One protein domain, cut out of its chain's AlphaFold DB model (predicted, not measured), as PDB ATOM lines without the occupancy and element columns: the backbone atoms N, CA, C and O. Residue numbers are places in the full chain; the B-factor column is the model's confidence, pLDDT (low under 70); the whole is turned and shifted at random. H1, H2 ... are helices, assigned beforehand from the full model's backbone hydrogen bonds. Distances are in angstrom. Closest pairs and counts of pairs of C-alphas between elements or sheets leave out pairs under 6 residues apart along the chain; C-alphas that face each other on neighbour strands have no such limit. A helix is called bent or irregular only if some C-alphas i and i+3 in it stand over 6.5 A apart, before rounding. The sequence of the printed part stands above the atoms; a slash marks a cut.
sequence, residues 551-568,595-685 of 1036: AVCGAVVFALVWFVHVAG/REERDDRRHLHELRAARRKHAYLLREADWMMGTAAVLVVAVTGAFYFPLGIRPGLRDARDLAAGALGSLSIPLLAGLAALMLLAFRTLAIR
ATOM      1  N   ALA A 551     190.867 197.162 258.973       85.88
ATOM      2  CA  ALA A 551     189.741 196.278 258.679       85.88
ATOM      3  C   ALA A 551     188.420 196.814 259.259       85.88
ATOM      4  O   ALA A 551     187.409 196.807 258.562       85.88
ATOM      5  N   VAL A 552     188.429 197.345 260.488       88.19
ATOM      6  CA  VAL A 552     187.259 197.992 261.109       88.19
ATOM      7  C   VAL A 552     186.869 199.262 260.352       88.19
ATOM      8  O   VAL A 552     185.704 199.414 260.001       88.19
ATOM      9  N   CYS A 553     187.816 200.146 260.020       86.19
ATOM     10  CA  CYS A 553     187.545 201.327 259.198       86.19
ATOM     11  C   CYS A 553     187.012 200.943 257.811       86.19
ATOM     12  O   CYS A 553     186.037 201.537 257.356       86.19
ATOM     13  N   GLY A 554     187.583 199.923 257.164       82.38
ATOM     14  CA  GLY A 554     187.094 199.390 255.892       82.38
ATOM     15  C   GLY A 554     185.671 198.831 255.994       82.38
ATOM     16  O   GLY A 554     184.830 199.154 255.159       82.38
ATOM     17  N   ALA A 555     185.369 198.067 257.046       83.88
ATOM     18  CA  ALA A 555     184.036 197.529 257.309       83.88
ATOM     19  C   ALA A 555     183.011 198.628 257.634       83.88
ATOM     20  O   ALA A 555     181.884 198.563 257.152       83.88
ATOM     21  N   VAL A 556     183.394 199.664 258.389       84.81
ATOM     22  CA  VAL A 556     182.540 200.825 258.696       84.81
ATOM     23  C   VAL A 556     182.290 201.675 257.450       84.81
ATOM     24  O   VAL A 556     181.149 202.059 257.211       84.81
ATOM     25  N   VAL A 557     183.304 201.925 256.614       79.06
ATOM     26  CA  VAL A 557     183.126 202.616 255.324       79.06
ATOM     27  C   VAL A 557     182.233 201.794 254.397       79.06
ATOM     28  O   VAL A 557     181.277 202.338 253.850       79.06
ATOM     29  N   PHE A 558     182.461 200.483 254.280       77.44
ATOM     30  CA  PHE A 558     181.609 199.586 253.497       77.44
ATOM     31  C   PHE A 558     180.163 199.567 254.013       77.44
ATOM     32  O   PHE A 558     179.233 199.680 253.218       77.44
ATOM     33  N   ALA A 559     179.955 199.493 255.331       78.44
ATOM     34  CA  ALA A 559     178.632 199.526 255.951       78.44
ATOM     35  C   ALA A 559     177.937 200.886 255.783       78.44
ATOM     36  O   ALA A 559     176.735 200.921 255.535       78.44
ATOM     37  N   LEU A 560     178.674 202.000 255.852       75.62
ATOM     38  CA  LEU A 560     178.148 203.347 255.619       75.62
ATOM     39  C   LEU A 560     177.778 203.555 254.144       75.62
ATOM     40  O   LEU A 560     176.693 204.052 253.852       75.62
ATOM     41  N   VAL A 561     178.633 203.126 253.211       68.88
ATOM     42  CA  VAL A 561     178.337 203.123 251.771       68.88
ATOM     43  C   VAL A 561     177.122 202.236 251.495       68.88
ATOM     44  O   VAL A 561     176.180 202.691 250.847       68.88
ATOM     45  N   TRP A 562     177.075 201.021 252.039       72.12
ATOM     46  CA  TRP A 562     175.917 200.132 251.931       72.12
ATOM     47  C   TRP A 562     174.647 200.787 252.492       72.12
ATOM     48  O   TRP A 562     173.636 200.833 251.797       72.12
ATOM     49  N   PHE A 563     174.694 201.382 253.684       66.44
ATOM     50  CA  PHE A 563     173.536 202.024 254.306       66.44
ATOM     51  C   PHE A 563     173.041 203.227 253.492       66.44
ATOM     52  O   PHE A 563     171.870 203.278 253.121       66.44
ATOM     53  N   VAL A 564     173.929 204.153 253.115       66.50
ATOM     54  CA  VAL A 564     173.578 205.341 252.315       66.50
ATOM     55  C   VAL A 564     172.983 204.958 250.953       66.50
ATOM     56  O   VAL A 564     172.034 205.600 250.510       66.50
ATOM     57  N   HIS A 565     173.475 203.898 250.302       56.41
ATOM     58  CA  HIS A 565     173.058 203.548 248.936       56.41
ATOM     59  C   HIS A 565     171.942 202.485 248.861       56.41
ATOM     60  O   HIS A 565     171.194 202.460 247.881       56.41
ATOM     61  N   VAL A 566     171.790 201.618 249.870       57.81
ATOM     62  CA  VAL A 566     170.748 200.571 249.931       57.81
ATOM     63  C   VAL A 566     169.564 201.001 250.800       57.81
ATOM     64  O   VAL A 566     168.417 200.818 250.380       57.81
ATOM     65  N   ALA A 567     169.817 201.606 251.966       53.25
ATOM     66  CA  ALA A 567     168.789 202.051 252.914       53.25
ATOM     67  C   ALA A 567     168.395 203.532 252.760       53.25
ATOM     68  O   ALA A 567     167.238 203.875 253.020       53.25
ATOM     69  N   GLY A 568     169.310 204.390 252.295       52.41
ATOM     70  CA  GLY A 568     169.047 205.812 252.055       52.41
ATOM     71  C   GLY A 568     167.914 206.070 251.046       52.41
ATOM     72  O   GLY A 568     167.620 205.207 250.203       52.41
ATOM     73  N   ARG A 595     160.087 184.846 238.581       76.94
ATOM     74  CA  ARG A 595     161.549 184.709 238.731       76.94
ATOM     75  C   ARG A 595     162.271 185.709 237.829       76.94
ATOM     76  O   ARG A 595     163.166 186.403 238.292       76.94
ATOM     77  N   GLU A 596     161.795 185.851 236.596       77.38
ATOM     78  CA  GLU A 596     162.394 186.695 235.563       77.38
ATOM     79  C   GLU A 596     162.543 188.154 236.010       77.38
ATOM     80  O   GLU A 596     163.621 188.731 235.883       77.38
ATOM     81  N   GLU A 597     161.515 188.735 236.638       77.31
ATOM     82  CA  GLU A 597     161.577 190.130 237.090       77.31
ATOM     83  C   GLU A 597     162.618 190.348 238.206       77.31
ATOM     84  O   GLU A 597     163.111 191.461 238.391       77.31
ATOM     85  N   ARG A 598     162.992 189.298 238.952       78.00
ATOM     86  CA  ARG A 598     164.073 189.368 239.948       78.00
ATOM     87  C   ARG A 598     165.450 189.354 239.294       78.00
ATOM     88  O   ARG A 598     166.313 190.104 239.749       78.00
ATOM     89  N   ASP A 599     165.641 188.587 238.224       81.56
ATOM     90  CA  ASP A 599     166.899 188.584 237.469       81.56
ATOM     91  C   ASP A 599     167.091 189.908 236.707       81.56
ATOM     92  O   ASP A 599     168.173 190.487 236.756       81.56
ATOM     93  N   ASP A 600     166.031 190.450 236.092       79.31
ATOM     94  CA  ASP A 600     166.056 191.758 235.412       79.31
ATOM     95  C   ASP A 600     166.443 192.879 236.392       79.31
ATOM     96  O   ASP A 600     167.335 193.695 236.134       79.31
ATOM     97  N   ARG A 601     165.832 192.882 237.586       76.69
ATOM     98  CA  ARG A 601     166.207 193.798 238.674       76.69
ATOM     99  C   ARG A 601     167.652 193.564 239.137       76.69
ATOM    100  O   ARG A 601     168.346 194.539 239.424       76.69
ATOM    101  N   ARG A 602     168.126 192.313 239.204       81.12
ATOM    102  CA  ARG A 602     169.509 191.973 239.583       81.12
ATOM    103  C   ARG A 602     170.524 192.517 238.573       81.12
ATOM    104  O   ARG A 602     171.449 193.205 238.998       81.12
ATOM    105  N   HIS A 603     170.331 192.283 237.276       80.75
ATOM    106  CA  HIS A 603     171.215 192.807 236.230       80.75
ATOM    107  C   HIS A 603     171.263 194.347 236.263       80.75
ATOM    108  O   HIS A 603     172.342 194.939 236.279       80.75
ATOM    109  N   LEU A 604     170.112 195.010 236.440       78.62
ATOM    110  CA  LEU A 604     170.039 196.457 236.691       78.62
ATOM    111  C   LEU A 604     170.829 196.910 237.935       78.62
ATOM    112  O   LEU A 604     171.415 197.997 237.935       78.62
ATOM    113  N   HIS A 605     170.851 196.121 239.012       79.38
ATOM    114  CA  HIS A 605     171.667 196.414 240.193       79.38
ATOM    115  C   HIS A 605     173.172 196.234 239.930       79.38
ATOM    116  O   HIS A 605     173.957 197.041 240.436       79.38
ATOM    117  N   GLU A 606     173.562 195.238 239.131       82.44
ATOM    118  CA  GLU A 606     174.947 194.958 238.728       82.44
ATOM    119  C   GLU A 606     175.490 196.043 237.775       82.44
ATOM    120  O   GLU A 606     176.538 196.625 238.066       82.44
ATOM    121  N   LEU A 607     174.734 196.442 236.744       80.50
ATOM    122  CA  LEU A 607     175.077 197.557 235.845       80.50
ATOM    123  C   LEU A 607     175.247 198.873 236.618       80.50
ATOM    124  O   LEU A 607     176.272 199.555 236.517       80.50
ATOM    125  N   ARG A 608     174.282 199.210 237.484       82.06
ATOM    126  CA  ARG A 608     174.394 200.392 238.354       82.06
ATOM    127  C   ARG A 608     175.577 200.282 239.320       82.06
ATOM    128  O   ARG A 608     176.106 201.312 239.727       82.06
ATOM    129  N   ALA A 609     175.983 199.079 239.735       80.69
ATOM    130  CA  ALA A 609     177.165 198.891 240.575       80.69
ATOM    131  C   ALA A 609     178.469 199.123 239.797       80.69
ATOM    132  O   ALA A 609     179.371 199.745 240.354       80.69
ATOM    133  N   ALA A 610     178.550 198.710 238.529       82.50
ATOM    134  CA  ALA A 610     179.673 199.039 237.651       82.50
ATOM    135  C   ALA A 610     179.815 200.563 237.466       82.50
ATOM    136  O   ALA A 610     180.893 201.103 237.711       82.50
ATOM    137  N   ARG A 611     178.711 201.283 237.202       84.75
ATOM    138  CA  ARG A 611     178.738 202.758 237.087       84.75
ATOM    139  C   ARG A 611     179.176 203.475 238.353       84.75
ATOM    140  O   ARG A 611     179.948 204.429 238.307       84.75
ATOM    141  N   ARG A 612     178.724 203.001 239.519       80.94
ATOM    142  CA  ARG A 612     179.213 203.556 240.789       80.94
ATOM    143  C   ARG A 612     180.709 203.266 240.981       80.94
ATOM    144  O   ARG A 612     181.422 204.175 241.387       80.94
ATOM    145  N   LYS A 613     181.200 202.064 240.640       81.94
ATOM    146  CA  LYS A 613     182.636 201.721 240.725       81.94
ATOM    147  C   LYS A 613     183.510 202.641 239.868       81.94
ATOM    148  O   LYS A 613     184.506 203.118 240.395       81.94
ATOM    149  N   HIS A 614     183.128 202.946 238.625       84.69
ATOM    150  CA  HIS A 614     183.814 203.952 237.798       84.69
ATOM    151  C   HIS A 614     183.983 205.285 238.558       84.69
ATOM    152  O   HIS A 614     185.089 205.805 238.672       84.69
ATOM    153  N   ALA A 615     182.912 205.782 239.187       79.75
ATOM    154  CA  ALA A 615     182.935 207.050 239.919       79.75
ATOM    155  C   ALA A 615     183.645 207.019 241.295       79.75
ATOM    156  O   ALA A 615     184.154 208.057 241.727       79.75
ATOM    157  N   TYR A 616     183.658 205.887 242.020       81.25
ATOM    158  CA  TYR A 616     184.172 205.831 243.403       81.25
ATOM    159  C   TYR A 616     185.432 204.987 243.629       81.25
ATOM    160  O   TYR A 616     186.152 205.279 244.581       81.25
ATOM    161  N   LEU A 617     185.728 203.955 242.828       83.88
ATOM    162  CA  LEU A 617     186.660 202.881 243.224       83.88
ATOM    163  C   LEU A 617     188.071 203.396 243.530       83.88
ATOM    164  O   LEU A 617     188.638 203.084 244.576       83.88
ATOM    165  N   LEU A 618     188.616 204.241 242.654       86.00
ATOM    166  CA  LEU A 618     189.935 204.848 242.854       86.00
ATOM    167  C   LEU A 618     189.949 205.837 244.030       86.00
ATOM    168  O   LEU A 618     190.963 205.974 244.707       86.00
ATOM    169  N   ARG A 619     188.812 206.474 244.339       86.69
ATOM    170  CA  ARG A 619     188.668 207.362 245.502       86.69
ATOM    171  C   ARG A 619     188.554 206.581 246.815       86.69
ATOM    172  O   ARG A 619     189.049 207.054 247.833       86.69
ATOM    173  N   GLU A 620     187.931 205.405 246.817       84.56
ATOM    174  CA  GLU A 620     187.956 204.495 247.971       84.56
ATOM    175  C   GLU A 620     189.369 203.949 248.206       84.56
ATOM    176  O   GLU A 620     189.834 203.962 249.344       84.56
ATOM    177  N   ALA A 621     190.096 203.578 247.145       85.69
ATOM    178  CA  ALA A 621     191.503 203.182 247.240       85.69
ATOM    179  C   ALA A 621     192.398 204.313 247.796       85.69
ATOM    180  O   ALA A 621     193.187 204.064 248.711       85.69
ATOM    181  N   ASP A 622     192.218 205.557 247.325       90.50
ATOM    182  CA  ASP A 622     192.871 206.748 247.893       90.50
ATOM    183  C   ASP A 622     192.608 206.853 249.408       90.50
ATOM    184  O   ASP A 622     193.541 207.002 250.198       90.50
ATOM    185  N   TRP A 623     191.340 206.749 249.832       89.25
ATOM    186  CA  TRP A 623     190.963 206.837 251.246       89.25
ATOM    187  C   TRP A 623     191.502 205.681 252.090       89.25
ATOM    188  O   TRP A 623     191.915 205.924 253.224       89.25
ATOM    189  N   MET A 624     191.546 204.451 251.570       87.81
ATOM    190  CA  MET A 624     192.142 203.305 252.268       87.81
ATOM    191  C   MET A 624     193.648 203.510 252.473       87.81
ATOM    192  O   MET A 624     194.134 203.346 253.592       87.81
ATOM    193  N   MET A 625     194.367 203.960 251.438       92.25
ATOM    194  CA  MET A 625     195.787 204.327 251.523       92.25
ATOM    195  C   MET A 625     196.030 205.430 252.567       92.25
ATOM    196  O   MET A 625     196.918 205.302 253.410       92.25
ATOM    197  N   GLY A 626     195.223 206.496 252.546       94.00
ATOM    198  CA  GLY A 626     195.325 207.597 253.508       94.00
ATOM    199  C   GLY A 626     195.002 207.174 254.942       94.00
ATOM    200  O   GLY A 626     195.722 207.542 255.868       94.00
ATOM    201  N   THR A 627     193.968 206.351 255.127       92.19
ATOM    202  CA  THR A 627     193.572 205.816 256.441       92.19
ATOM    203  C   THR A 627     194.667 204.924 257.017       92.19
ATOM    204  O   THR A 627     195.063 205.120 258.162       92.19
ATOM    205  N   ALA A 628     195.221 204.007 256.219       91.94
ATOM    206  CA  ALA A 628     196.309 203.134 256.651       91.94
ATOM    207  C   ALA A 628     197.560 203.938 257.053       91.94
ATOM    208  O   ALA A 628     198.137 203.685 258.107       91.94
ATOM    209  N   ALA A 629     197.936 204.957 256.270       96.25
ATOM    210  CA  ALA A 629     199.059 205.837 256.596       96.25
ATOM    211  C   ALA A 629     198.835 206.626 257.904       96.25
ATOM    212  O   ALA A 629     199.732 206.694 258.745       96.25
ATOM    213  N   VAL A 630     197.634 207.179 258.118       96.31
ATOM    214  CA  VAL A 630     197.290 207.876 259.371       96.31
ATOM    215  C   VAL A 630     197.296 206.914 260.562       96.31
ATOM    216  O   VAL A 630     197.845 207.264 261.605       96.31
ATOM    217  N   LEU A 631     196.759 205.698 260.413       94.75
ATOM    218  CA  LEU A 631     196.773 204.677 261.466       94.75
ATOM    219  C   LEU A 631     198.199 204.253 261.839       94.75
ATOM    220  O   LEU A 631     198.511 204.204 263.025       94.75
ATOM    221  N   VAL A 632     199.084 204.022 260.863       95.50
ATOM    222  CA  VAL A 632     200.506 203.718 261.120       95.50
ATOM    223  C   VAL A 632     201.163 204.822 261.951       95.50
ATOM    224  O   VAL A 632     201.791 204.523 262.968       95.50
ATOM    225  N   VAL A 633     200.997 206.093 261.568       95.75
ATOM    226  CA  VAL A 633     201.593 207.227 262.301       95.75
ATOM    227  C   VAL A 633     200.984 207.376 263.697       95.75
ATOM    228  O   VAL A 633     201.726 207.541 264.663       95.75
ATOM    229  N   ALA A 634     199.658 207.282 263.830       93.69
ATOM    230  CA  ALA A 634     198.963 207.456 265.105       93.69
ATOM    231  C   ALA A 634     199.288 206.339 266.112       93.69
ATOM    232  O   ALA A 634     199.609 206.628 267.264       93.69
ATOM    233  N   VAL A 635     199.261 205.074 265.677       91.12
ATOM    234  CA  VAL A 635     199.584 203.922 266.534       91.12
ATOM    235  C   VAL A 635     201.065 203.944 266.921       91.12
ATOM    236  O   VAL A 635     201.377 203.804 268.100       91.12
ATOM    237  N   THR A 636     201.978 204.211 265.978       92.00
ATOM    238  CA  THR A 636     203.415 204.368 266.293       92.00
ATOM    239  C   THR A 636     203.633 205.506 267.294       92.00
ATOM    240  O   THR A 636     204.343 205.336 268.282       92.00
ATOM    241  N   GLY A 637     202.980 206.654 267.086       90.75
ATOM    242  CA  GLY A 637     203.046 207.800 267.992       90.75
ATOM    243  C   GLY A 637     202.587 207.470 269.414       90.75
ATOM    244  O   GLY A 637     203.236 207.895 270.365       90.75
ATOM    245  N   ALA A 638     201.537 206.658 269.573       87.56
ATOM    246  CA  ALA A 638     201.022 206.250 270.881       87.56
ATOM    247  C   ALA A 638     201.997 205.367 271.690       87.56
ATOM    248  O   ALA A 638     201.993 205.436 272.919       87.56
ATOM    249  N   PHE A 639     202.859 204.581 271.029       86.00
ATOM    250  CA  PHE A 639     203.916 203.815 271.707       86.00
ATOM    251  C   PHE A 639     205.038 204.715 272.256       86.00
ATOM    252  O   PHE A 639     205.522 204.474 273.362       86.00
ATOM    253  N   TYR A 640     205.432 205.761 271.520       86.88
ATOM    254  CA  TYR A 640     206.518 206.673 271.922       86.88
ATOM    255  C   TYR A 640     206.073 207.825 272.831       86.88
ATOM    256  O   TYR A 640     206.833 208.245 273.702       86.88
ATOM    257  N   PHE A 641     204.852 208.328 272.650       85.25
ATOM    258  CA  PHE A 641     204.305 209.481 273.367       85.25
ATOM    259  C   PHE A 641     203.033 209.079 274.140       85.25
ATOM    260  O   PHE A 641     201.923 209.423 273.727       85.25
ATOM    261  N   PRO A 642     203.160 208.342 275.263       69.00
ATOM    262  CA  PRO A 642     202.016 207.924 276.069       69.00
ATOM    263  C   PRO A 642     201.299 209.142 276.674       69.00
ATOM    264  O   PRO A 642     201.778 209.763 277.625       69.00
ATOM    265  N   LEU A 643     200.128 209.472 276.122       61.78
ATOM    266  CA  LEU A 643     199.317 210.646 276.463       61.78
ATOM    267  C   LEU A 643     198.840 210.634 277.928       61.78
ATOM    268  O   LEU A 643     197.775 210.106 278.240       61.78
ATOM    269  N   GLY A 644     199.621 211.233 278.833       57.69
ATOM    270  CA  GLY A 644     199.204 211.553 280.210       57.69
ATOM    271  C   GLY A 644     198.786 210.351 281.073       57.69
ATOM    272  O   GLY A 644     197.976 210.501 281.988       57.69
ATOM    273  N   ILE A 645     199.289 209.152 280.768       58.28
ATOM    274  CA  ILE A 645     198.743 207.893 281.294       58.28
ATOM    275  C   ILE A 645     198.986 207.754 282.812       58.28
ATOM    276  O   ILE A 645     200.130 207.664 283.279       58.28
ATOM    277  N   ARG A 646     197.880 207.715 283.577       65.88
ATOM    278  CA  ARG A 646     197.843 207.480 285.038       65.88
ATOM    279  C   ARG A 646     198.524 206.143 285.400       65.88
ATOM    280  O   ARG A 646     198.434 205.218 284.597       65.88
ATOM    281  N   PRO A 647     199.131 205.991 286.598       65.25
ATOM    282  CA  PRO A 647     199.944 204.820 286.951       65.25
ATOM    283  C   PRO A 647     199.322 203.455 286.614       65.25
ATOM    284  O   PRO A 647     199.887 202.756 285.786       65.25
ATOM    285  N   GLY A 648     198.127 203.128 287.122       65.88
ATOM    286  CA  GLY A 648     197.480 201.824 286.874       65.88
ATOM    287  C   GLY A 648     197.002 201.560 285.435       65.88
ATOM    288  O   GLY A 648     196.513 200.475 285.138       65.88
ATOM    289  N   LEU A 649     197.127 202.529 284.519       67.12
ATOM    290  CA  LEU A 649     196.941 202.309 283.077       67.12
ATOM    291  C   LEU A 649     198.267 201.990 282.359       67.12
ATOM    292  O   LEU A 649     198.242 201.610 281.191       67.12
ATOM    293  N   ARG A 650     199.418 202.118 283.035       69.06
ATOM    294  CA  ARG A 650     200.727 201.697 282.510       69.06
ATOM    295  C   ARG A 650     200.835 200.182 282.514       69.06
ATOM    296  O   ARG A 650     201.131 199.614 281.475       69.06
ATOM    297  N   ASP A 651     200.461 199.536 283.614       74.12
ATOM    298  CA  ASP A 651     200.475 198.073 283.736       74.12
ATOM    299  C   ASP A 651     199.566 197.422 282.677       74.12
ATOM    300  O   ASP A 651     199.954 196.473 281.999       74.12
ATOM    301  N   ALA A 652     198.386 198.012 282.440       73.50
ATOM    302  CA  ALA A 652     197.473 197.603 281.373       73.50
ATOM    303  C   ALA A 652     198.042 197.844 279.957       73.50
ATOM    304  O   ALA A 652     197.862 197.004 279.074       73.50
ATOM    305  N   ARG A 653     198.747 198.964 279.730       71.69
ATOM    306  CA  ARG A 653     199.456 199.245 278.465       71.69
ATOM    307  C   ARG A 653     200.582 198.241 278.227       71.69
ATOM    308  O   ARG A 653     200.747 197.784 277.102       71.69
ATOM    309  N   ASP A 654     201.335 197.897 279.262       76.06
ATOM    310  CA  ASP A 654     202.538 197.072 279.155       76.06
ATOM    311  C   ASP A 654     202.163 195.586 279.009       76.06
ATOM    312  O   ASP A 654     202.753 194.876 278.192       76.06
ATOM    313  N   LEU A 655     201.072 195.152 279.652       79.69
ATOM    314  CA  LEU A 655     200.391 193.887 279.358       79.69
ATOM    315  C   LEU A 655     199.881 193.836 277.906       79.69
ATOM    316  O   LEU A 655     200.099 192.843 277.209       79.69
ATOM    317  N   ALA A 656     199.236 194.904 277.421       77.56
ATOM    318  CA  ALA A 656     198.762 194.980 276.038       77.56
ATOM    319  C   ALA A 656     199.921 194.979 275.023       77.56
ATOM    320  O   ALA A 656     199.824 194.317 273.993       77.56
ATOM    321  N   ALA A 657     201.038 195.646 275.324       75.62
ATOM    322  CA  ALA A 657     202.259 195.603 274.524       75.62
ATOM    323  C   ALA A 657     202.849 194.182 274.478       75.62
ATOM    324  O   ALA A 657     203.146 193.681 273.395       75.62
ATOM    325  N   GLY A 658     202.917 193.480 275.616       77.44
ATOM    326  CA  GLY A 658     203.331 192.073 275.672       77.44
ATOM    327  C   GLY A 658     202.424 191.138 274.858       77.44
ATOM    328  O   GLY A 658     202.915 190.257 274.143       77.44
ATOM    329  N   ALA A 659     201.108 191.364 274.886       81.56
ATOM    330  CA  ALA A 659     200.146 190.630 274.063       81.56
ATOM    331  C   ALA A 659     200.319 190.930 272.560       81.56
ATOM    332  O   ALA A 659     200.370 190.002 271.751       81.56
ATOM    333  N   LEU A 660     200.481 192.200 272.173       83.25
ATOM    334  CA  LEU A 660     200.724 192.604 270.783       83.25
ATOM    335  C   LEU A 660     202.066 192.084 270.250       83.25
ATOM    336  O   LEU A 660     202.117 191.577 269.131       83.25
ATOM    337  N   GLY A 661     203.130 192.125 271.054       74.81
ATOM    338  CA  GLY A 661     204.422 191.518 270.726       74.81
ATOM    339  C   GLY A 661     204.305 190.005 270.521       74.81
ATOM    340  O   GLY A 661     204.834 189.469 269.546       74.81
ATOM    341  N   SER A 662     203.525 189.323 271.365       79.38
ATOM    342  CA  SER A 662     203.240 187.886 271.231       79.38
ATOM    343  C   SER A 662     202.432 187.544 269.973       79.38
ATOM    344  O   SER A 662     202.698 186.524 269.341       79.38
ATOM    345  N   LEU A 663     201.499 188.411 269.563       82.38
ATOM    346  CA  LEU A 663     200.742 188.284 268.310       82.38
ATOM    347  C   LEU A 663     201.562 188.668 267.064       82.38
ATOM    348  O   LEU A 663     201.275 188.168 265.976       82.38
ATOM    349  N   SER A 664     202.584 189.521 267.199       78.25
ATOM    350  CA  SER A 664     203.380 190.006 266.060       78.25
ATOM    351  C   SER A 664     204.124 188.885 265.329       78.25
ATOM    352  O   SER A 664     204.116 188.849 264.103       78.25
ATOM    353  N   ILE A 665     204.691 187.922 266.062       78.94
ATOM    354  CA  ILE A 665     205.495 186.822 265.505       78.94
ATOM    355  C   ILE A 665     204.676 185.875 264.609       78.94
ATOM    356  O   ILE A 665     205.058 185.714 263.450       78.94
ATOM    357  N   PRO A 666     203.553 185.264 265.051       83.88
ATOM    358  CA  PRO A 666     202.748 184.415 264.170       83.88
ATOM    359  C   PRO A 666     202.136 185.201 263.000       83.88
ATOM    360  O   PRO A 666     201.962 184.645 261.918       83.88
ATOM    361  N   LEU A 667     201.867 186.499 263.176       84.75
ATOM    362  CA  LEU A 667     201.359 187.377 262.121       84.75
ATOM    363  C   LEU A 667     202.424 187.695 261.055       84.75
ATOM    364  O   LEU A 667     202.135 187.620 259.862       84.75
ATOM    365  N   LEU A 668     203.664 187.986 261.460       85.25
ATOM    366  CA  LEU A 668     204.801 188.208 260.560       85.25
ATOM    367  C   LEU A 668     205.260 186.903 259.893       85.25
ATOM    368  O   LEU A 668     205.555 186.907 258.698       85.25
ATOM    369  N   ALA A 669     205.237 185.775 260.607       82.44
ATOM    370  CA  ALA A 669     205.466 184.449 260.031       82.44
ATOM    371  C   ALA A 669     204.377 184.080 259.007       82.44
ATOM    372  O   ALA A 669     204.691 183.602 257.919       82.44
ATOM    373  N   GLY A 670     203.105 184.371 259.307       84.62
ATOM    374  CA  GLY A 670     201.987 184.215 258.376       84.62
ATOM    375  C   GLY A 670     202.115 185.107 257.139       84.62
ATOM    376  O   GLY A 670     201.884 184.642 256.023       84.62
ATOM    377  N   LEU A 671     202.561 186.357 257.302       83.75
ATOM    378  CA  LEU A 671     202.844 187.276 256.195       83.75
ATOM    379  C   LEU A 671     204.023 186.792 255.332       83.75
ATOM    380  O   LEU A 671     203.939 186.839 254.105       83.75
ATOM    381  N   ALA A 672     205.092 186.280 255.946       81.75
ATOM    382  CA  ALA A 672     206.227 185.693 255.236       81.75
ATOM    383  C   ALA A 672     205.824 184.418 254.475       81.75
ATOM    384  O   ALA A 672     206.163 184.273 253.301       81.75
ATOM    385  N   ALA A 673     205.032 183.536 255.091       84.25
ATOM    386  CA  ALA A 673     204.472 182.354 254.437       84.25
ATOM    387  C   ALA A 673     203.541 182.734 253.274       84.25
ATOM    388  O   ALA A 673     203.654 182.161 252.190       84.25
ATOM    389  N   LEU A 674     202.681 183.745 253.444       85.88
ATOM    390  CA  LEU A 674     201.836 184.283 252.375       85.88
ATOM    391  C   LEU A 674     202.672 184.883 251.236       85.88
ATOM    392  O   LEU A 674     202.357 184.658 250.071       85.88
ATOM    393  N   MET A 675     203.761 185.594 251.544       82.50
ATOM    394  CA  MET A 675     204.675 186.150 250.543       82.50
ATOM    395  C   MET A 675     205.448 185.054 249.794       82.50
ATOM    396  O   MET A 675     205.618 185.157 248.581       82.50
ATOM    397  N   LEU A 676     205.852 183.971 250.468       84.12
ATOM    398  CA  LEU A 676     206.458 182.792 249.839       84.12
ATOM    399  C   LEU A 676     205.449 182.006 248.985       84.12
ATOM    400  O   LEU A 676     205.796 181.536 247.902       84.12
ATOM    401  N   LEU A 677     204.188 181.908 249.415       85.56
ATOM    402  CA  LEU A 677     203.097 181.326 248.624       85.56
ATOM    403  C   LEU A 677     202.749 182.196 247.409       85.56
ATOM    404  O   LEU A 677     202.554 181.657 246.320       85.56
ATOM    405  N   ALA A 678     202.733 183.522 247.551       82.19
ATOM    406  CA  ALA A 678     202.590 184.464 246.444       82.19
ATOM    407  C   ALA A 678     203.764 184.326 245.462       82.19
ATOM    408  O   ALA A 678     203.547 184.120 244.271       82.19
ATOM    409  N   PHE A 679     205.005 184.324 245.959       82.62
ATOM    410  CA  PHE A 679     206.203 184.096 245.150       82.62
ATOM    411  C   PHE A 679     206.121 182.772 244.376       82.62
ATOM    412  O   PHE A 679     206.266 182.766 243.155       82.62
ATOM    413  N   ARG A 680     205.806 181.659 245.055       84.00
ATOM    414  CA  ARG A 680     205.658 180.326 244.445       84.00
ATOM    415  C   ARG A 680     204.517 180.273 243.425       84.00
ATOM    416  O   ARG A 680     204.680 179.677 242.363       84.00
ATOM    417  N   THR A 681     203.366 180.878 243.718       80.31
ATOM    418  CA  THR A 681     202.213 180.860 242.799       80.31
ATOM    419  C   THR A 681     202.431 181.745 241.577       80.31
ATOM    420  O   THR A 681     202.064 181.313 240.487       80.31
ATOM    421  N   LEU A 682     203.099 182.897 241.706       79.94
ATOM    422  CA  LEU A 682     203.571 183.694 240.567       79.94
ATOM    423  C   LEU A 682     204.650 182.937 239.773       79.94
ATOM    424  O   LEU A 682     204.565 182.852 238.551       79.94
ATOM    425  N   ALA A 683     205.647 182.342 240.431       78.12
ATOM    426  CA  ALA A 683     206.708 181.598 239.750       78.12
ATOM    427  C   ALA A 683     206.156 180.432 238.909       78.12
ATOM    428  O   ALA A 683     206.620 180.216 237.792       78.12
ATOM    429  N   ILE A 684     205.120 179.738 239.396       81.81
ATOM    430  CA  ILE A 684     204.499 178.596 238.706       81.81
ATOM    431  C   ILE A 684     203.394 179.040 237.728       81.81
ATOM    432  O   ILE A 684     203.537 178.847 236.519       81.81
ATOM    433  N   ARG A 685     202.303 179.665 238.194       79.94
ATOM    434  CA  ARG A 685     201.083 179.898 237.390       79.94
ATOM    435  C   ARG A 685     201.204 181.113 236.463       79.94
ATOM    436  O   ARG A 685     201.371 182.241 236.923       79.94
TER     437      ARG A 685
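Overview. This is residues 551 to 568 and 595 to 685 of the 1036 residues of an uncharacterized protein of Streptomyces sp. Tue6028 (UniProt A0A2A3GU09). What is the shape? It is an open frame: long helix H2 bends as an elbow, H3 folds back beyond arm H2b as a wide V, and H1 comes near H2b. What is printed? There are 109 residues with helices H1, H2, H3 in chain order and no named strand, all helix. The whole is extended, radius of gyration of the C-alphas 21.5 A, spanning 65 by 45 by 27 A.

Arrangement. How does H2 bend? By its hydrogen bonds H2, residues 596 to 640, was assigned as one helix, but it is bent: C-alphas 615 and 618 are 7.9 A apart. Its arms H2a, residues 596 to 615, and H2b, residues 618 to 640, stand at a steep tilt of 62 degrees. What is near H2b? H1, residues 551 to 567, is close but not clearly touching; the closest C-alphas, of Gly 554 and Met 624, are 7.3 A apart. They run opposite ways at 37 degrees, only just steep. H3, residues 647 to 684, is apart from H1, H2a and H2b. Are the backbones intact? Each O i to N i+4 pair is within hydrogen-bond range in H1, H2a and H2b, and 30 of 34 in H3.

Along the chain. Where do the helices run? H2a measures 29.2 A and H2b 33.5 A; H1, 22.5 A, begins at C-alpha 551 (189.741, 196.278, 258.679). Where is H3? It measures 55.1 A, ends at C-alpha 684 (204.499, 178.596, 238.706) and has a kink of 26 degrees near residue 663. It is not bent, but only just: C-alphas 662 and 665 are 6.2 A apart.

Size, cuts and confidence. Is anything missing? Residues 569 to 594 are cut out, with 26.1 A between C-alphas 568 and 595; the link H2 to H3 is short. Where is confidence low? The pLDDT is under 70 at residues 561, 563 to 568 and 642 to 650.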